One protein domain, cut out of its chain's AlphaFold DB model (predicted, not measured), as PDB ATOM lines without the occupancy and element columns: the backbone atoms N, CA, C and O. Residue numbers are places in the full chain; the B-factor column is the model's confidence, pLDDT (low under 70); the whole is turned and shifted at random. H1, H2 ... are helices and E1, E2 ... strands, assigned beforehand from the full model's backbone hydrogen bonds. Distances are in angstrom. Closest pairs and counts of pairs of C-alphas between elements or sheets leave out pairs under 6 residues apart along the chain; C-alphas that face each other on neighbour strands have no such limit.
ATOM      1  N   ARG A  50     304.615 355.585 308.653       51.66
ATOM      2  CA  ARG A  50     303.165 355.835 308.612       51.66
ATOM      3  C   ARG A  50     302.768 356.434 307.278       51.66
ATOM      4  O   ARG A  50     303.434 357.308 306.718       51.66
ATOM      5  N   GLN A  51     301.649 355.937 306.783       50.09
ATOM      6  CA  GLN A  51     301.054 356.360 305.535       50.09
ATOM      7  C   GLN A  51     299.907 357.322 305.804       50.09
ATOM      8  O   GLN A  51     299.083 357.082 306.685       50.09
ATOM      9  N   PHE A  52     299.826 358.373 304.992       49.53
ATOM     10  CA  PHE A  52     298.750 359.347 305.082       49.53
ATOM     11  C   PHE A  52     298.042 359.451 303.730       49.53
ATOM     12  O   PHE A  52     298.690 359.780 302.728       49.53
ATOM     13  N   PRO A  53     296.724 359.177 303.667       43.34
ATOM     14  CA  PRO A  53     295.945 359.469 302.479       43.34
ATOM     15  C   PRO A  53     295.819 360.988 302.363       43.34
ATOM     16  O   PRO A  53     294.956 361.620 302.971       43.34
ATOM     17  N   ALA A  54     296.705 361.597 301.581       44.66
ATOM     18  CA  ALA A  54     296.424 362.905 301.023       44.66
ATOM     19  C   ALA A  54     295.268 362.687 300.040       44.66
ATOM     20  O   ALA A  54     295.422 361.950 299.068       44.66
ATOM     21  N   GLY A  55     294.091 363.255 300.313       45.97
ATOM     22  CA  GLY A  55     292.985 363.256 299.354       45.97
ATOM     23  C   GLY A  55     293.384 363.911 298.022       45.97
ATOM     24  O   GLY A  55     294.556 364.152 297.736       45.97
ATOM     25  N   THR A  56     292.413 364.254 297.180       47.34
ATOM     26  CA  THR A  56     292.670 364.955 295.908       47.34
ATOM     27  C   THR A  56     293.133 366.402 296.161       47.34
ATOM     28  O   THR A  56     292.370 367.352 296.021       47.34
ATOM     29  N   LEU A  57     294.384 366.573 296.594       59.28
ATOM     30  CA  LEU A  57     295.019 367.851 296.900       59.28
ATOM     31  C   LEU A  57     295.942 368.221 295.739       59.28
ATOM     32  O   LEU A  57     296.937 367.549 295.481       59.28
ATOM     33  N   HIS A  58     295.594 369.291 295.029       62.03
ATOM     34  CA  HIS A  58     296.325 369.765 293.847       62.03
ATOM     35  C   HIS A  58     297.200 370.998 294.118       62.03
ATOM     36  O   HIS A  58     297.913 371.456 293.228       62.03
ATOM     37  N   ALA A  59     297.169 371.523 295.345       80.06
ATOM     38  CA  ALA A  59     297.951 372.678 295.773       80.06
ATOM     39  C   ALA A  59     299.032 372.257 296.777       80.06
ATOM     40  O   ALA A  59     298.755 371.506 297.715       80.06
ATOM     41  N   SER A  60     300.252 372.775 296.606       82.31
ATOM     42  CA  SER A  60     301.389 372.491 297.494       82.31
ATOM     43  C   SER A  60     301.102 372.863 298.952       82.31
ATOM     44  O   SER A  60     301.441 372.112 299.862       82.31
ATOM     45  N   THR A  61     300.408 373.980 299.176       85.31
ATOM     46  CA  THR A  61     299.987 374.446 300.505       85.31
ATOM     47  C   THR A  61     298.996 373.495 301.165       85.31
ATOM     48  O   THR A  61     299.138 373.186 302.344       85.31
ATOM     49  N   ALA A  62     298.031 372.974 300.408       83.44
ATOM     50  CA  ALA A  62     297.042 372.039 300.929       83.44
ATOM     51  C   ALA A  62     297.685 370.692 301.307       83.44
ATOM     52  O   ALA A  62     297.373 370.134 302.359       83.44
ATOM     53  N   VAL A  63     298.632 370.202 300.494       85.25
ATOM     54  CA  VAL A  63     299.438 369.014 300.826       85.25
ATOM     55  C   VAL A  63     300.245 369.249 302.102       85.25
ATOM     56  O   VAL A  63     300.183 368.429 303.015       85.25
ATOM     57  N   ALA A  64     300.956 370.376 302.204       87.50
ATOM     58  CA  ALA A  64     301.743 370.697 303.391       87.50
ATOM     59  C   ALA A  64     300.867 370.780 304.653       87.50
ATOM     60  O   ALA A  64     301.193 370.173 305.668       87.50
ATOM     61  N   GLN A  65     299.707 371.442 304.579       86.00
ATOM     62  CA  GLN A  65     298.746 371.504 305.684       86.00
ATOM     63  C   GLN A  65     298.243 370.118 306.101       86.00
ATOM     64  O   GLN A  65     298.134 369.847 307.296       86.00
ATOM     65  N   ALA A  66     297.938 369.236 305.145       84.31
ATOM     66  CA  ALA A  66     297.506 367.872 305.443       84.31
ATOM     67  C   ALA A  66     298.603 367.075 306.164       84.31
ATOM     68  O   ALA A  66     298.324 366.408 307.157       84.31
ATOM     69  N   VAL A  67     299.854 367.202 305.712       86.81
ATOM     70  CA  VAL A  67     301.021 366.578 306.349       86.81
ATOM     71  C   VAL A  67     301.226 367.108 307.771       86.81
ATOM     72  O   VAL A  67     301.366 366.322 308.702       86.81
ATOM     73  N   VAL A  68     301.182 368.428 307.969       88.31
ATOM     74  CA  VAL A  68     301.328 369.063 309.290       88.31
ATOM     75  C   VAL A  68     300.233 368.602 310.251       88.31
ATOM     76  O   VAL A  68     300.532 368.182 311.367       88.31
ATOM     77  N   LYS A  69     298.969 368.611 309.807       85.19
ATOM     78  CA  LYS A  69     297.837 368.102 310.597       85.19
ATOM     79  C   LYS A  69     298.040 366.642 310.985       85.19
ATOM     80  O   LYS A  69     297.781 366.279 312.127       85.19
ATOM     81  N   ALA A  70     298.517 365.819 310.054       83.19
ATOM     82  CA  ALA A  70     298.782 364.413 310.309       83.19
ATOM     83  C   ALA A  70     299.888 364.206 311.355       83.19
ATOM     84  O   ALA A  70     299.705 363.400 312.264       83.19
ATOM     85  N   VAL A  71     300.996 364.946 311.270       84.50
ATOM     86  CA  VAL A  71     302.101 364.877 312.245       84.50
ATOM     87  C   VAL A  71     301.625 365.263 313.648       84.50
ATOM     88  O   VAL A  71     301.849 364.506 314.594       84.50
ATOM     89  N   ILE A  72     300.878 366.367 313.766       86.44
ATOM     90  CA  ILE A  72     300.305 366.835 315.039       86.44
ATOM     91  C   ILE A  72     299.325 365.810 315.617       86.44
ATOM     92  O   ILE A  72     299.443 365.441 316.782       86.44
ATOM     93  N   ALA A  73     298.383 365.313 314.808       83.12
ATOM     94  CA  ALA A  73     297.362 364.361 315.256       83.12
ATOM     95  C   ALA A  73     297.957 363.055 315.804       83.12
ATOM     96  O   ALA A  73     297.338 362.382 316.623       83.12
ATOM     97  N   HIS A  74     299.161 362.702 315.362       80.69
ATOM     98  CA  HIS A  74     299.864 361.500 315.789       80.69
ATOM     99  C   HIS A  74     300.894 361.751 316.897       80.69
ATOM    100  O   HIS A  74     301.590 360.807 317.274       80.69
ATOM    101  N   GLY A  75     300.998 362.985 317.404       85.06
ATOM    102  CA  GLY A  75     301.923 363.357 318.475       85.06
ATOM    103  C   GLY A  75     303.395 363.193 318.098       85.06
ATOM    104  O   GLY A  75     304.219 362.920 318.967       85.06
ATOM    105  N   VAL A  76     303.727 363.297 316.809       85.62
ATOM    106  CA  VAL A  76     305.109 363.155 316.345       85.62
ATOM    107  C   VAL A  76     305.788 364.522 316.353       85.62
ATOM    108  O   VAL A  76     305.266 365.485 315.795       85.62
ATOM    109  N   ASP A  77     306.975 364.600 316.951       87.00
ATOM    110  CA  ASP A  77     307.861 365.754 316.801       87.00
ATOM    111  C   ASP A  77     308.315 365.889 315.339       87.00
ATOM    112  O   ASP A  77     308.808 364.936 314.727       87.00
ATOM    113  N   PHE A  78     308.187 367.092 314.785       88.44
ATOM    114  CA  PHE A  78     308.632 367.413 313.434       88.44
ATOM    115  C   PHE A  78     310.135 367.168 313.225       88.44
ATOM    116  O   PHE A  78     310.539 366.786 312.125       88.44
ATOM    117  N   ASN A  79     310.958 367.310 314.268       87.94
ATOM    118  CA  ASN A  79     312.396 367.025 314.202       87.94
ATOM    119  C   ASN A  79     312.711 365.532 314.059       87.94
ATOM    120  O   ASN A  79     313.815 365.171 313.654       87.94
ATOM    121  N   ARG A  80     311.743 364.666 314.382       85.81
ATOM    122  CA  ARG A  80     311.863 363.204 314.306       85.81
ATOM    123  C   ARG A  80     311.332 362.624 312.999       85.81
ATOM    124  O   ARG A  80     311.298 361.405 312.843       85.81
ATOM    125  N   VAL A  81     310.901 363.473 312.065       88.50
ATOM    126  CA  VAL A  81     310.546 363.048 310.710       88.50
ATOM    127  C   VAL A  81     311.829 362.878 309.902       88.50
ATOM    128  O   VAL A  81     312.522 363.848 309.609       88.50
ATOM    129  N   SER A  82     312.133 361.643 309.514       87.62
ATOM    130  CA  SER A  82     313.375 361.288 308.813       87.62
ATOM    131  C   SER A  82     313.233 361.412 307.295       87.62
ATOM    132  O   SER A  82     314.218 361.642 306.590       87.62
ATOM    133  N   ALA A  83     312.013 361.274 306.764       89.69
ATOM    134  CA  ALA A  83     311.760 361.425 305.335       89.69
ATOM    135  C   ALA A  83     310.323 361.834 304.995       89.69
ATOM    136  O   ALA A  83     309.367 361.413 305.645       89.69
ATOM    137  N   PHE A  84     310.195 362.582 303.899       89.44
ATOM    138  CA  PHE A  84     308.952 362.807 303.169       89.44
ATOM    139  C   PHE A  84     309.042 362.079 301.831       89.44
ATOM    140  O   PHE A  84     309.898 362.400 301.011       89.44
ATOM    141  N   LEU A  85     308.178 361.093 301.603       86.12
ATOM    142  CA  LEU A  85     308.157 360.309 300.371       86.12
ATOM    143  C   LEU A  85     306.897 360.624 299.562       86.12
ATOM    144  O   LEU A  85     305.780 360.467 300.061       86.12
ATOM    145  N   SER A  86     307.074 361.056 298.313       84.81
ATOM    146  CA  SER A  86     305.982 361.495 297.433       84.81
ATOM    147  C   SER A  86     306.144 361.005 295.993       84.81
ATOM    148  O   SER A  86     307.212 360.550 295.586       84.81
ATOM    149  N   SER A  87     305.108 361.172 295.166       80.19
ATOM    150  CA  SER A  87     305.293 361.151 293.710       80.19
ATOM    151  C   SER A  87     306.152 362.342 293.259       80.19
ATOM    152  O   SER A  87     306.376 363.294 294.015       80.19
ATOM    153  N   HIS A  88     306.626 362.305 292.014       79.88
ATOM    154  CA  HIS A  88     307.446 363.372 291.434       79.88
ATOM    155  C   HIS A  88     306.615 364.595 290.964       79.88
ATOM    156  O   HIS A  88     307.094 365.476 290.257       79.88
ATOM    157  N   ALA A  89     305.331 364.679 291.319       82.00
ATOM    158  CA  ALA A  89     304.497 365.792 290.883       82.00
ATOM    159  C   ALA A  89     305.018 367.138 291.423       82.00
ATOM    160  O   ALA A  89     305.366 367.258 292.596       82.00
ATOM    161  N   VAL A  90     305.006 368.179 290.582       83.56
ATOM    162  CA  VAL A  90     305.576 369.501 290.911       83.56
ATOM    163  C   VAL A  90     305.017 370.067 292.221       83.56
ATOM    164  O   VAL A  90     305.775 370.586 293.037       83.56
ATOM    165  N   TYR A  91     303.710 369.940 292.460       83.75
ATOM    166  CA  TYR A  91     303.085 370.437 293.689       83.75
ATOM    167  C   TYR A  91     303.527 369.662 294.945       83.75
ATOM    168  O   TYR A  91     303.575 370.259 296.016       83.75
ATOM    169  N   MET A  92     303.894 368.378 294.827       85.94
ATOM    170  CA  MET A  92     304.452 367.587 295.935       85.94
ATOM    171  C   MET A  92     305.866 368.052 296.272       85.94
ATOM    172  O   MET A  92     306.183 368.271 297.439       85.94
ATOM    173  N   CYS A  93     306.695 368.273 295.246       86.81
ATOM    174  CA  CYS A  93     308.037 368.820 295.431       86.81
ATOM    175  C   CYS A  93     307.988 370.196 296.095       86.81
ATOM    176  O   CYS A  93     308.700 370.423 297.067       86.81
ATOM    177  N   ARG A  94     307.079 371.067 295.638       87.94
ATOM    178  CA  ARG A  94     306.864 372.388 296.237       87.94
ATOM    179  C   ARG A  94     306.327 372.328 297.661       87.94
ATOM    180  O   ARG A  94     306.738 373.129 298.487       87.94
ATOM    181  N   ALA A  95     305.437 371.384 297.974       89.38
ATOM    182  CA  ALA A  95     304.945 371.212 299.342       89.38
ATOM    183  C   ALA A  95     306.106 370.971 300.316       89.38
ATOM    184  O   ALA A  95     306.136 371.547 301.402       89.38
ATOM    185  N   PHE A  96     307.090 370.169 299.900       90.50
ATOM    186  CA  PHE A  96     308.281 369.958 300.703       90.50
ATOM    187  C   PHE A  96     309.229 371.157 300.689       90.50
ATOM    188  O   PHE A  96     309.553 371.678 301.753       90.50
ATOM    189  N   SER A  97     309.673 371.599 299.508       89.50
ATOM    190  CA  SER A  97     310.711 372.627 299.385       89.50
ATOM    191  C   SER A  97     310.300 373.969 299.976       89.50
ATOM    192  O   SER A  97     311.133 374.620 300.603       89.50
ATOM    193  N   ASP A  98     309.039 374.358 299.783       89.75
ATOM    194  CA  ASP A  98     308.554 375.702 300.102       89.75
ATOM    195  C   ASP A  98     308.026 375.778 301.546       89.75
ATOM    196  O   ASP A  98     308.000 376.859 302.126       89.75
ATOM    197  N   VAL A  99     307.593 374.650 302.134       89.31
ATOM    198  CA  VAL A  99     306.924 374.627 303.449       89.31
ATOM    199  C   VAL A  99     307.540 373.598 304.396       89.31
ATOM    200  O   VAL A  99     308.120 373.966 305.419       89.31
ATOM    201  N   LEU A 100     307.427 372.302 304.085       90.56
ATOM    202  CA  LEU A 100     307.736 371.252 305.065       90.56
ATOM    203  C   LEU A 100     309.218 371.194 305.437       90.56
ATOM    204  O   LEU A 100     309.529 370.846 306.570       90.56
ATOM    205  N   ARG A 101     310.130 371.580 304.538       90.94
ATOM    206  CA  ARG A 101     311.574 371.605 304.810       90.94
ATOM    207  C   ARG A 101     311.934 372.500 305.998       90.94
ATOM    208  O   ARG A 101     312.829 372.151 306.759       90.94
ATOM    209  N   GLY A 102     311.246 373.634 306.157       89.62
ATOM    210  CA  GLY A 102     311.458 374.534 307.295       89.62
ATOM    211  C   GLY A 102     310.911 373.973 308.609       89.62
ATOM    212  O   GLY A 102     311.440 374.276 309.671       89.62
ATOM    213  N   MET A 103     309.877 373.130 308.537       89.75
ATOM    214  CA  MET A 103     309.254 372.508 309.708       89.75
ATOM    215  C   MET A 103     309.953 371.211 310.125       89.75
ATOM    216  O   MET A 103     310.007 370.906 311.307       89.75
ATOM    217  N   MET A 104     310.483 370.453 309.164       90.81
ATOM    218  CA  MET A 104     311.095 369.132 309.340       90.81
ATOM    219  C   MET A 104     312.548 369.160 308.835       90.81
ATOM    220  O   MET A 104     312.858 368.561 307.801       90.81
ATOM    221  N   PRO A 105     313.463 369.862 309.526       86.44
ATOM    222  CA  PRO A 105     314.827 370.084 309.036       86.44
ATOM    223  C   PRO A 105     315.662 368.794 308.929       86.44
ATOM    224  O   PRO A 105     316.645 368.756 308.192       86.44
ATOM    225  N   GLY A 106     315.273 367.732 309.647       87.00
ATOM    226  CA  GLY A 106     315.899 366.407 309.588       87.00
ATOM    227  C   GLY A 106     315.392 365.503 308.458       87.00
ATOM    228  O   GLY A 106     315.968 364.435 308.248       87.00
ATOM    229  N   ALA A 107     314.349 365.906 307.725       91.00
ATOM    230  CA  ALA A 107     313.712 365.050 306.732       91.00
ATOM    231  C   ALA A 107     314.427 365.086 305.372       91.00
ATOM    232  O   ALA A 107     314.724 366.150 304.827       91.00
ATOM    233  N   VAL A 108     314.617 363.913 304.761       91.31
ATOM    234  CA  VAL A 108     314.959 363.793 303.334       91.31
ATOM    235  C   VAL A 108     313.681 363.787 302.501       91.31
ATOM    236  O   VAL A 108     312.783 362.981 302.748       91.31
ATOM    237  N   PRO A 312     315.218 364.694 294.571       89.38
ATOM    238  CA  PRO A 312     315.759 365.558 295.626       89.38
ATOM    239  C   PRO A 312     316.695 364.811 296.590       89.38
ATOM    240  O   PRO A 312     317.625 365.397 297.135       89.38
ATOM    241  N   ALA A 313     316.514 363.494 296.722       91.38
ATOM    242  CA  ALA A 313     317.371 362.614 297.512       91.38
ATOM    243  C   ALA A 313     318.625 362.092 296.777       91.38
ATOM    244  O   ALA A 313     319.353 361.289 297.352       91.38
ATOM    245  N   ALA A 314     318.917 362.495 295.531       90.56
ATOM    246  CA  ALA A 314     320.016 361.902 294.750       90.56
ATOM    247  C   ALA A 314     321.385 362.023 295.449       90.56
ATOM    248  O   ALA A 314     322.132 361.048 295.546       90.56
ATOM    249  N   ALA A 315     321.686 363.206 295.997       90.00
ATOM    250  CA  ALA A 315     322.915 363.434 296.753       90.00
ATOM    251  C   ALA A 315     322.929 362.643 298.073       90.00
ATOM    252  O   ALA A 315     323.950 362.059 298.426       90.00
ATOM    253  N   PHE A 316     321.782 362.544 298.754       92.31
ATOM    254  CA  PHE A 316     321.624 361.707 299.945       92.31
ATOM    255  C   PHE A 316     321.910 360.227 299.644       92.31
ATOM    256  O   PHE A 316     322.707 359.616 300.347       92.31
ATOM    257  N   PHE A 317     321.347 359.661 298.571       92.19
ATOM    258  CA  PHE A 317     321.589 358.264 298.185       92.19
ATOM    259  C   PHE A 317     323.052 357.979 297.848       92.19
ATOM    260  O   PHE A 317     323.538 356.878 298.088       92.19
ATOM    261  N   SER A 318     323.771 358.961 297.308       91.75
ATOM    262  CA  SER A 318     325.209 358.821 297.093       91.75
ATOM    263  C   SER A 318     325.989 358.897 298.412       91.75
ATOM    264  O   SER A 318     326.917 358.116 298.613       91.75
ATOM    265  N   ALA A 319     325.589 359.789 299.327       92.50
ATOM    266  CA  ALA A 319     326.238 359.996 300.621       92.50
ATOM    267  C   ALA A 319     326.033 358.826 301.599       92.50
ATOM    268  O   ALA A 319     326.969 358.426 302.285       92.50
ATOM    269  N   VAL A 320     324.821 358.262 301.648       92.69
ATOM    270  CA  VAL A 320     324.410 357.235 302.624       92.69
ATOM    271  C   VAL A 320     325.195 355.923 302.483       92.69
ATOM    272  O   VAL A 320     325.265 355.147 303.431       92.69
ATOM    273  N   ARG A 321     325.872 355.719 301.344       92.75
ATOM    274  CA  ARG A 321     326.836 354.627 301.113       92.75
ATOM    275  C   ARG A 321     327.959 354.575 302.141       92.75
ATOM    276  O   ARG A 321     328.501 353.507 302.383       92.75
ATOM    277  N   ILE A 322     328.281 355.701 302.785       92.06
ATOM    278  CA  ILE A 322     329.265 355.744 303.873       92.06
ATOM    279  C   ILE A 322     328.901 354.808 305.033       92.06
ATOM    280  O   ILE A 322     329.784 354.350 305.752       92.06
ATOM    281  N   PHE A 323     327.612 354.506 305.207       92.25
ATOM    282  CA  PHE A 323     327.135 353.593 306.236       92.25
ATOM    283  C   PHE A 323     327.167 352.121 305.812       92.25
ATOM    284  O   PHE A 323     326.769 351.273 306.600       92.25
ATOM    285  N   ASP A 324     327.614 351.795 304.600       91.75
ATOM    286  CA  ASP A 324     327.846 350.415 304.190       91.75
ATOM    287  C   ASP A 324     329.347 350.090 304.289       91.75
ATOM    288  O   ASP A 324     330.132 350.593 303.474       91.75
ATOM    289  N   PRO A 325     329.768 349.255 305.258       90.38
ATOM    290  CA  PRO A 325     331.174 348.899 305.434       90.38
ATOM    291  C   PRO A 325     331.779 348.233 304.191       90.38
ATOM    292  O   PRO A 325     332.969 348.402 303.942       90.38
ATOM    293  N   ASN A 326     330.978 347.543 303.368       88.44
ATOM    294  CA  ASN A 326     331.466 346.889 302.151       88.44
ATOM    295  C   ASN A 326     331.751 347.885 301.023       88.44
ATOM    296  O   ASN A 326     332.520 347.590 300.111       88.44
ATOM    297  N   GLN A 327     331.133 349.066 301.064       89.94
ATOM    298  CA  GLN A 327     331.319 350.089 300.037       89.94
ATOM    299  C   GLN A 327     332.427 351.068 300.395       89.94
ATOM    300  O   GLN A 327     333.131 351.531 299.504       89.94
ATOM    301  N   VAL A 328     332.595 351.372 301.685       89.06
ATOM    302  CA  VAL A 328     333.563 352.351 302.200       89.06
ATOM    303  C   VAL A 328     334.961 352.261 301.563       89.06
ATOM    304  O   VAL A 328     335.460 353.316 301.165       89.06
ATOM    305  N   PRO A 329     335.584 351.075 301.390       87.44
ATOM    306  CA  PRO A 329     336.904 350.962 300.761       87.44
ATOM    307  C   PRO A 329     336.986 351.530 299.337       87.44
ATOM    308  O   PRO A 329     338.064 351.923 298.896       87.44
ATOM    309  N   PHE A 330     335.857 351.599 298.631       85.75
ATOM    310  CA  PHE A 330     335.756 352.023 297.234       85.75
ATOM    311  C   PHE A 330     335.186 353.440 297.072       85.75
ATOM    312  O   PHE A 330     335.077 353.942 295.953       85.75
ATOM    313  N   LEU A 331     334.792 354.104 298.165       86.00
ATOM    314  CA  LEU A 331     334.201 355.439 298.100       86.00
ATOM    315  C   LEU A 331     335.272 356.531 298.108       86.00
ATOM    316  O   LEU A 331     336.031 356.685 299.066       86.00
ATOM    317  N   THR A 332     335.233 357.404 297.104       78.25
ATOM    318  CA  THR A 332     335.926 358.692 297.178       78.25
ATOM    319  C   THR A 332     335.194 359.589 298.173       78.25
ATOM    320  O   THR A 332     334.080 360.056 297.918       78.25
ATOM    321  N   VAL A 333     335.803 359.834 299.335       66.19
ATOM    322  CA  VAL A 333     335.199 360.656 300.392       66.19
ATOM    323  C   VAL A 333     335.149 362.116 299.942       66.19
ATOM    324  O   VAL A 333     336.118 362.854 300.080       66.19
ATOM    325  N   ASN A 334     333.997 362.554 299.432       75.69
ATOM    326  CA  ASN A 334     333.725 363.958 299.141       75.69
ATOM    327  C   ASN A 334     333.087 364.635 300.375       75.69
ATOM    328  O   ASN A 334     331.934 364.334 300.701       75.69
ATOM    329  N   PRO A 335     333.772 365.575 301.059       76.25
ATOM    330  CA  PRO A 335     333.224 366.253 302.237       76.25
ATOM    331  C   PRO A 335     331.925 367.026 301.968       76.25
ATOM    332  O   PRO A 335     331.102 367.165 302.870       76.25
ATOM    333  N   GLN A 336     331.711 367.513 300.741       77.81
ATOM    334  CA  GLN A 336     330.471 368.207 300.379       77.81
ATOM    335  C   GLN A 336     329.290 367.244 300.276       77.81
ATOM    336  O   GLN A 336     328.162 367.622 300.582       77.81
ATOM    337  N   LEU A 337     329.540 365.989 299.900       82.69
ATOM    338  CA  LEU A 337     328.490 364.988 299.763       82.69
ATOM    339  C   LEU A 337     327.898 364.602 301.124       82.69
ATOM    340  O   LEU A 337     326.690 364.439 301.248       82.69
ATOM    341  N   ILE A 338     328.732 364.559 302.163       86.06
ATOM    342  CA  ILE A 338     328.323 364.245 303.541       86.06
ATOM    343  C   ILE A 338     327.305 365.250 304.087       86.06
ATOM    344  O   ILE A 338     326.404 364.862 304.825       86.06
ATOM    345  N   LYS A 339     327.365 366.519 303.660       86.12
ATOM    346  CA  LYS A 339     326.359 367.537 304.018       86.12
ATOM    347  C   LYS A 339     324.950 367.198 303.519       86.12
ATOM    348  O   LYS A 339     323.987 367.810 303.965       86.12
ATOM    349  N   SER A 340     324.826 366.239 302.602       89.94
ATOM    350  CA  SER A 340     323.540 365.736 302.108       89.94
ATOM    351  C   SER A 340     322.909 364.693 303.035       89.94
ATOM    352  O   SER A 340     321.794 364.258 302.761       89.94
ATOM    353  N   ILE A 341     323.594 364.276 304.107       92.56
ATOM    354  CA  ILE A 341     323.047 363.421 305.168       92.56
ATOM    355  C   ILE A 341     322.417 364.334 306.230       92.56
ATOM    356  O   ILE A 341     323.151 365.052 306.918       92.56
ATOM    357  N   PRO A 342     321.080 364.344 306.402       90.75
ATOM    358  CA  PRO A 342     320.457 365.194 307.411       90.75
ATOM    359  C   PRO A 342     320.919 364.835 308.816       90.75
ATOM    360  O   PRO A 342     321.105 363.663 309.142       90.75
ATOM    361  N   GLY A 343     321.094 365.859 309.652       89.38
ATOM    362  CA  GLY A 343     321.560 365.725 311.033       89.38
ATOM    363  C   GLY A 343     323.013 365.274 311.186       89.38
ATOM    364  O   GLY A 343     323.404 364.909 312.288       89.38
ATOM    365  N   TRP A 344     323.821 365.320 310.124       91.75
ATOM    366  CA  TRP A 344     325.266 365.178 310.263       91.75
ATOM    367  C   TRP A 344     325.845 366.344 311.079       91.75
ATOM    368  O   TRP A 344     325.640 367.512 310.754       91.75
ATOM    369  N   GLN A 345     326.594 366.021 312.130       91.19
ATOM    370  CA  GLN A 345     327.175 366.973 313.091       91.19
ATOM    371  C   GLN A 345     328.670 366.690 313.337       91.19
ATOM    372  O   GLN A 345     329.275 365.810 312.710       91.19
ATOM    373  N   ARG A 346     329.291 367.455 314.240       90.94
ATOM    374  CA  ARG A 346     330.726 367.363 314.540       90.94
ATOM    375  C   ARG A 346     331.101 366.004 315.133       90.94
ATOM    376  O   ARG A 346     332.113 365.436 314.742       90.94
ATOM    377  N   GLU A 347     330.260 365.458 315.997       92.25
ATOM    378  CA  GLU A 347     330.432 364.186 316.705       92.25
ATOM    379  C   GLU A 347     330.575 363.026 315.709       92.25
ATOM    380  O   GLU A 347     331.540 362.267 315.754       92.25
ATOM    381  N   HIS A 348     329.698 362.985 314.706       93.19
ATOM    382  CA  HIS A 348     329.770 362.051 313.579       93.19
ATOM    383  C   HIS A 348     331.082 362.184 312.796       93.19
ATOM    384  O   HIS A 348     331.656 361.197 312.342       93.19
ATOM    385  N   SER A 349     331.580 363.414 312.635       90.00
ATOM    386  CA  SER A 349     332.837 363.674 311.925       90.00
ATOM    387  C   SER A 349     334.050 363.182 312.716       90.00
ATOM    388  O   SER A 349     334.998 362.684 312.104       90.00
ATOM    389  N   ASN A 350     333.996 363.276 314.049       90.75
ATOM    390  CA  ASN A 350     335.025 362.764 314.952       90.75
ATOM    391  C   ASN A 350     335.099 361.230 314.884       90.75
ATOM    392  O   ASN A 350     336.187 360.674 314.750       90.75
ATOM    393  N   GLU A 351     333.950 360.546 314.900       95.00
ATOM    394  CA  GLU A 351     333.896 359.080 314.788       95.00
ATOM    395  C   GLU A 351     334.263 358.577 313.386       95.00
ATOM    396  O   GLU A 351     334.874 357.517 313.246       95.00
ATOM    397  N   ARG A 352     333.947 359.343 312.330       91.19
ATOM    398  CA  ARG A 352     334.138 358.925 310.930       91.19
ATOM    399  C   ARG A 352     335.571 358.506 310.625       91.19
ATOM    400  O   ARG A 352     335.764 357.517 309.930       91.19
ATOM    401  N   ALA A 353     336.572 359.254 311.090       87.62
ATOM    402  CA  ALA A 353     337.969 358.925 310.798       87.62
ATOM    403  C   ALA A 353     338.364 357.564 311.396       87.62
ATOM    404  O   ALA A 353     338.963 356.734 310.712       87.62
ATOM    405  N   ALA A 354     337.955 357.308 312.641       91.56
ATOM    406  CA  ALA A 354     338.185 356.035 313.315       91.56
ATOM    407  C   ALA A 354     337.398 354.888 312.663       91.56
ATOM    408  O   ALA A 354     337.947 353.805 312.485       91.56
ATOM    409  N   TYR A 355     336.152 355.133 312.251       92.38
ATOM    410  CA  TYR A 355     335.336 354.181 311.496       92.38
ATOM    411  C   TYR A 355     335.998 353.787 310.168       92.38
ATOM    412  O   TYR A 355     336.161 352.605 309.886       92.38
ATOM    413  N   MET A 356     336.460 354.761 309.382       88.56
ATOM    414  CA  MET A 356     337.116 354.513 308.092       88.56
ATOM    415  C   MET A 356     338.382 353.662 308.228       88.56
ATOM    416  O   MET A 356     338.630 352.795 307.392       88.56
ATOM    417  N   ASN A 357     339.180 353.895 309.272       88.25
ATOM    418  CA  ASN A 357     340.361 353.077 309.548       88.25
ATOM    419  C   ASN A 357     339.972 351.681 310.043       88.25
ATOM    420  O   ASN A 357     340.517 350.694 309.562       88.25
ATOM    421  N   PHE A 358     338.969 351.591 310.917       89.88
ATOM    422  CA  PHE A 358     338.462 350.320 311.424       89.88
ATOM    423  C   PHE A 358     337.981 349.387 310.305       89.88
ATOM    424  O   PHE A 358     338.299 348.202 310.326       89.88
ATOM    425  N   ILE A 359     337.278 349.915 309.296       88.69
ATOM    426  CA  ILE A 359     336.830 349.119 308.142       88.69
ATOM    427  C   ILE A 359     338.001 348.560 307.329       88.69
ATOM    428  O   ILE A 359     337.914 347.439 306.843       88.69
ATOM    429  N   LYS A 360     339.112 349.293 307.200       82.50
ATOM    430  CA  LYS A 360     340.300 348.790 306.485       82.50
ATOM    431  C   LYS A 360     340.964 347.618 307.208       82.50
ATOM    432  O   LYS A 360     341.564 346.767 306.561       82.50
ATOM    433  N   GLU A 361     340.872 347.597 308.533       82.56
ATOM    434  CA  GLU A 361     341.449 346.554 309.385       82.56
ATOM    435  C   GLU A 361     340.509 345.348 309.553       82.56
ATOM    436  O   GLU A 361     340.962 344.245 309.855       82.56
ATOM    437  N   CYS A 362     339.203 345.533 309.338       73.06
ATOM    438  CA  CYS A 362     338.191 344.499 309.532       73.06
ATOM    439  C   CYS A 362     337.802 343.803 308.226       73.06
ATOM    440  O   CYS A 362     337.152 344.382 307.362       73.06
ATOM    441  N   GLN A 363     338.077 342.502 308.135       64.31
ATOM    442  CA  GLN A 363     337.490 341.623 307.120       64.31
ATOM    443  C   GLN A 363     336.178 341.039 307.652       64.31
ATOM    444  O   GLN A 363     336.128 339.887 308.078       64.31
ATOM    445  N   MET A 364     335.114 341.841 307.707       63.38
ATOM    446  CA  MET A 364     333.816 341.370 308.202       63.38
ATOM    447  C   MET A 364     332.746 341.453 307.109       63.38
ATOM    448  O   MET A 364     332.243 342.545 306.848       63.38
ATOM    449  N   PRO A 365     332.334 340.321 306.507       63.06
ATOM    450  CA  PRO A 365     331.187 340.267 305.608       63.06
ATOM    451  C   PRO A 365     329.885 340.181 306.424       63.06
ATOM    452  O   PRO A 365     329.139 339.209 306.325       63.06
ATOM    453  N   LEU A 366     329.628 341.159 307.297       68.56
ATOM    454  CA  LEU A 366     328.354 341.247 308.017       68.56
ATOM    455  C   LEU A 366     327.310 341.977 307.170       68.56
ATOM    456  O   LEU A 366     327.632 342.868 306.376       68.56
ATOM    457  N   ASN A 367     326.035 341.645 307.382       83.12
ATOM    458  CA  ASN A 367     324.946 342.493 306.910       83.12
ATOM    459  C   ASN A 367     325.102 343.888 307.535       83.12
ATOM    460  O   ASN A 367     325.385 344.006 308.724       83.12
ATOM    461  N   VAL A 368     324.864 344.949 306.761       88.62
ATOM    462  CA  VAL A 368     324.984 346.347 307.213       88.62
ATOM    463  C   VAL A 368     324.270 346.609 308.546       88.62
ATOM    464  O   VAL A 368     324.786 347.338 309.388       88.62
ATOM    465  N   THR A 369     323.100 346.006 308.776       86.44
ATOM    466  CA  THR A 369     322.364 346.202 310.038       86.44
ATOM    467  C   THR A 369     323.082 345.559 311.226       86.44
ATOM    468  O   THR A 369     323.228 346.198 312.265       86.44
ATOM    469  N   GLU A 370     323.562 344.326 311.053       88.81
ATOM    470  CA  GLU A 370     324.301 343.570 312.073       88.81
ATOM    471  C   GLU A 370     325.651 344.218 312.368       88.81
ATOM    472  O   GLU A 370     326.049 344.313 313.529       88.81
ATOM    473  N   PHE A 371     326.315 344.734 311.328       91.31
ATOM    474  CA  PHE A 371     327.531 345.520 311.474       91.31
ATOM    475  C   PHE A 371     327.293 346.683 312.439       91.31
ATOM    476  O   PHE A 371     327.956 346.765 313.472       91.31
ATOM    477  N   TRP A 372     326.302 347.537 312.159       92.12
ATOM    478  CA  TRP A 372     326.019 348.701 312.999       92.12
ATOM    479  C   TRP A 372     325.635 348.315 314.426       92.12
ATOM    480  O   TRP A 372     326.116 348.943 315.365       92.12
ATOM    481  N   ASP A 373     324.832 347.265 314.609       91.31
ATOM    482  CA  ASP A 373     324.468 346.801 315.949       91.31
ATOM    483  C   ASP A 373     325.703 346.309 316.741       91.31
ATOM    484  O   ASP A 373     325.827 346.624 317.926       91.31
ATOM    485  N   SER A 374     326.666 345.641 316.090       91.50
ATOM    486  CA  SER A 374     327.890 345.142 316.744       91.50
ATOM    487  C   SER A 374     328.924 346.219 317.098       91.50
ATOM    488  O   SER A 374     329.729 346.010 318.003       91.50
ATOM    489  N   VAL A 375     328.906 347.374 316.422       92.25
ATOM    490  CA  VAL A 375     329.833 348.495 316.686       92.25
ATOM    491  C   VAL A 375     329.176 349.669 317.416       92.25
ATOM    492  O   VAL A 375     329.784 350.735 317.534       92.25
ATOM    493  N   SER A 376     327.947 349.487 317.905       94.44
ATOM    494  CA  SER A 376     327.136 350.544 318.525       94.44
ATOM    495  C   SER A 376     327.816 351.223 319.719       94.44
ATOM    496  O   SER A 376     327.751 352.444 319.830       94.44
ATOM    497  N   ASP A 377     328.554 350.475 320.544       95.50
ATOM    498  CA  ASP A 377     329.316 351.033 321.671       95.50
ATOM    499  C   ASP A 377     330.563 351.819 321.224       95.50
ATOM    500  O   ASP A 377     330.999 352.748 321.903       95.50
ATOM    501  N   ARG A 378     331.152 351.461 320.075       94.38
ATOM    502  CA  ARG A 378     332.385 352.082 319.558       94.38
ATOM    503  C   ARG A 378     332.107 353.354 318.758       94.38
ATOM    504  O   ARG A 378     332.908 354.285 318.808       94.38
ATOM    505  N   PHE A 379     331.008 353.374 318.007       95.81
ATOM    506  CA  PHE A 379     330.599 354.499 317.163       95.81
ATOM    507  C   PHE A 379     329.136 354.894 317.436       95.81
ATOM    508  O   PHE A 379     328.296 354.779 316.540       95.81
ATOM    509  N   PRO A 380     328.786 355.309 318.668       96.44
ATOM    510  CA  PRO A 380     327.396 355.536 319.064       96.44
ATOM    511  C   PRO A 380     326.690 356.625 318.244       96.44
ATOM    512  O   PRO A 380     325.500 356.491 317.934       96.44
ATOM    513  N   HIS A 381     327.399 357.683 317.833       96.31
ATOM    514  CA  HIS A 381     326.787 358.760 317.053       96.31
ATOM    515  C   HIS A 381     326.526 358.307 315.613       96.31
ATOM    516  O   HIS A 381     325.401 358.432 315.121       96.31
ATOM    517  N   LEU A 382     327.520 357.706 314.949       95.38
ATOM    518  CA  LEU A 382     327.347 357.144 313.607       95.38
ATOM    519  C   LEU A 382     326.333 356.003 313.587       95.38
ATOM    520  O   LEU A 382     325.561 355.930 312.637       95.38
ATOM    521  N   TYR A 383     326.277 355.172 314.629       94.75
ATOM    522  CA  TYR A 383     325.276 354.119 314.779       94.75
ATOM    523  C   TYR A 383     323.854 354.677 314.702       94.75
ATOM    524  O   TYR A 383     323.049 354.237 313.875       94.75
ATOM    525  N   SER A 384     323.553 355.678 315.534       92.44
ATOM    526  CA  SER A 384     322.221 356.288 315.576       92.44
ATOM    527  C   SER A 384     321.834 356.890 314.219       92.44
ATOM    528  O   SER A 384     320.731 356.649 313.711       92.44
ATOM    529  N   LEU A 385     322.779 357.584 313.575       92.81
ATOM    530  CA  LEU A 385     322.577 358.205 312.274       92.81
ATOM    531  C   LEU A 385     322.419 357.163 311.159       92.81
ATOM    532  O   LEU A 385     321.540 357.308 310.311       92.81
ATOM    533  N   ALA A 386     323.206 356.086 311.181       92.44
ATOM    534  CA  ALA A 386     323.133 354.994 310.220       92.44
ATOM    535  C   ALA A 386     321.778 354.284 310.286       92.44
ATOM    536  O   ALA A 386     321.125 354.126 309.254       92.44
ATOM    537  N   LYS A 387     321.301 353.914 311.485       88.88
ATOM    538  CA  LYS A 387     319.994 353.248 311.658       88.88
ATOM    539  C   LYS A 387     318.851 354.107 311.123       88.88
ATOM    540  O   LYS A 387     317.933 353.581 310.492       88.88
ATOM    541  N   ARG A 388     318.916 355.424 311.330       87.88
ATOM    542  CA  ARG A 388     317.961 356.364 310.742       87.88
ATOM    543  C   ARG A 388     318.073 356.415 309.224       87.88
ATOM    544  O   ARG A 388     317.091 356.206 308.521       87.88
ATOM    545  N   CYS A 389     319.257 356.716 308.704       90.75
ATOM    546  CA  CYS A 389     319.411 356.995 307.285       90.75
ATOM    547  C   CYS A 389     319.171 355.751 306.434       90.75
ATOM    548  O   CYS A 389     318.477 355.858 305.431       90.75
ATOM    549  N   LEU A 390     319.654 354.576 306.843       88.62
ATOM    550  CA  LEU A 390     319.506 353.321 306.096       88.62
ATOM    551  C   LEU A 390     318.056 352.833 305.987       88.62
ATOM    552  O   LEU A 390     317.742 352.063 305.080       88.62
ATOM    553  N   THR A 391     317.177 353.277 306.890       84.06
ATOM    554  CA  THR A 391     315.757 352.890 306.912       84.06
ATOM    555  C   THR A 391     314.854 353.836 306.122       84.06
ATOM    556  O   THR A 391     313.664 353.555 305.974       84.06
ATOM    557  N   ILE A 392     315.398 354.923 305.559       86.00
ATOM    558  CA  ILE A 392     314.627 355.841 304.715       86.00
ATOM    559  C   ILE A 392     314.124 355.091 303.469       86.00
ATOM    560  O   ILE A 392     314.944 354.593 302.684       86.00
ATOM    561  N   PRO A 393     312.795 355.025 303.254       81.12
ATOM    562  CA  PRO A 393     312.217 354.284 302.148       81.12
ATOM    563  C   PRO A 393     312.525 354.949 300.808       81.12
ATOM    564  O   PRO A 393     312.581 356.171 300.676       81.12
ATOM    565  N   THR A 394     312.669 354.119 299.783       81.56
ATOM    566  CA  THR A 394     313.045 354.546 298.431       81.56
ATOM    567  C   THR A 394     311.869 354.570 297.454       81.56
ATOM    568  O   THR A 394     311.966 355.157 296.375       81.56
ATOM    569  N   ARG A 424     298.253 358.540 294.513       44.56
ATOM    570  CA  ARG A 424     298.495 359.680 295.427       44.56
ATOM    571  C   ARG A 424     298.578 359.253 296.890       44.56
ATOM    572  O   ARG A 424     297.643 359.441 297.655       44.56
ATOM    573  N   CYS A 425     299.718 358.684 297.275       40.81
ATOM    574  CA  CYS A 425     300.060 358.430 298.673       40.81
ATOM    575  C   CYS A 425     301.347 359.161 299.058       40.81
ATOM    576  O   CYS A 425     302.332 359.128 298.322       40.81
ATOM    577  N   CYS A 426     301.329 359.801 300.227       43.47
ATOM    578  CA  CYS A 426     302.520 360.323 300.888       43.47
ATOM    579  C   CYS A 426     302.845 359.421 302.084       43.47
ATOM    580  O   CYS A 426     301.947 359.023 302.832       43.47
ATOM    581  N   MET A 427     304.126 359.103 302.267       52.66
ATOM    582  CA  MET A 427     304.613 358.408 303.463       52.66
ATOM    583  C   MET A 427     305.549 359.309 304.249       52.66
ATOM    584  O   MET A 427     306.380 360.004 303.662       52.66
ATOM    585  N   LEU A 428     305.430 359.246 305.575       49.03
ATOM    586  CA  LEU A 428     306.429 359.781 306.489       49.03
ATOM    587  C   LEU A 428     307.115 358.615 307.197       49.03
ATOM    588  O   LEU A 428     306.455 357.678 307.658       49.03
ATOM    589  N   ALA A 429     308.438 358.685 307.273       46.25
ATOM    590  CA  ALA A 429     309.240 357.806 308.114       46.25
ATOM    591  C   ALA A 429     309.653 358.562 309.383       46.25
ATOM    592  O   ALA A 429     309.954 359.756 309.304       46.25
ATOM    593  N   PHE A 430     309.652 357.872 310.524       35.19
ATOM    594  CA  PHE A 430     309.940 358.462 311.832       35.19
ATOM    595  C   PHE A 430     311.080 357.747 312.560       35.19
ATOM    596  O   PHE A 430     311.221 356.524 312.478       35.19
ATOM    597  N   ASP A 431     311.835 358.516 313.342       38.22
ATOM    598  CA  ASP A 431     312.816 357.999 314.297       38.22
ATOM    599  C   ASP A 431     312.129 357.556 315.602       38.22
ATOM    600  O   ASP A 431     311.091 358.116 315.967       38.22
TER     601      ASP A 431
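This is residues 50 to 108, 312 to 394 and 424 to 431 of the 432 residues of the protein "uncharacterized protein LOC102371085" of Alligator sinensis (UniProt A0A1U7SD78). Two lobes sit end to end along the longest axis: one is a small three-stranded sheet of E1, E3 and E2 with H1 over it and H2 packed on H1, the other is made of helices alone, with H3, H5 and H6 round H7 and the short H4 on H3. The end of H7, residues 388 to 389, reaches the edge of the sheet. The printed part has 150 residues with seven named helices and three named strands, in the order E1 H1 E2 H2 H3 H4 H5 H6 H7 E3, and its class is mostly helix. The sheet, order E1, E3, E2, is antiparallel. The whole is compact, with a radius of gyration of the C-alphas of 17.1 A, yet elongated, spanning 54 by 29 by 27 A.

Find C-alpha 50 at (303.165, 355.835, 308.612), where E1, residues 50 to 52, begins. E3 is residues 426 to 430, ending at (309.940, 358.462, 311.832), and E2, residues 81 to 86, is 14.1 A long. H1 covers residues 60 to 73, 19.9 A, and H2 residues 90 to 103, 19.4 A. Look next at H3, residues 314 to 323, H4, residues 335 to 338, H6, residues 368 to 374, and H7, residues 380 to 390. H5, residues 346 to 361, runs 24.0 A to C-alpha 361 at (341.449, 346.554, 309.385), with a kink of 27 degrees near residue 354.

Start at inner strand E3: N 50 and O 428 of E1 and E3 are 3.0 A apart, and N 82 and O 429 of E2 and E3 are 2.9 A apart, both within hydrogen-bond range. E1, H1 and E2 form a split strand-helix-strand unit, two strands running the same way with E3 between them, and its crossover is right-handed. H1 is on the sheet at a height of 10.3 A. H1 touches H2 at a steep tilt of 46 degrees, the same way, closest at the C-alphas of Ser 60 and Ala 95, 4.2 A. H2 only grazes the sheet with residues 92 to 103, and H7 with residues 388 to 389. H7 is the hub: it forms a helical hairpin with H6, closest at the C-alphas of Trp 372 and Tyr 383, 5.8 A. H5 touches H7 with residues 347 to 352 alone, about perpendicular at 86 degrees, closest at the C-alphas of His 348 and Leu 382, 5.5 A. H3 touches H7, closest at the C-alphas of Phe 323 and Ala 386, 5.8 A, and H4, closest at those of Ala 319 and Leu 337, 5.5 A. Every O i to N i+4 pair is within hydrogen-bond range in H1, H6 and H7, against 6 of 10 in H2, 3 of 6 in H3 and 9 of 12 in H5; H4 is too short for such a pair.

The two farthest C-alphas, of Thr 56 and Glu 361, are 53.8 A apart. Residues 109 to 311 and 395 to 423 are not printed; C-alphas 108 and 312 are 7.9 A apart, and C-alphas 394 and 424 15.7 A. Of the links printed whole, H3 to H4 is long. The mean pLDDT of the printed part is 82.8; residues 50 to 58, 333, 363 to 366 and 424 to 431 are under 70.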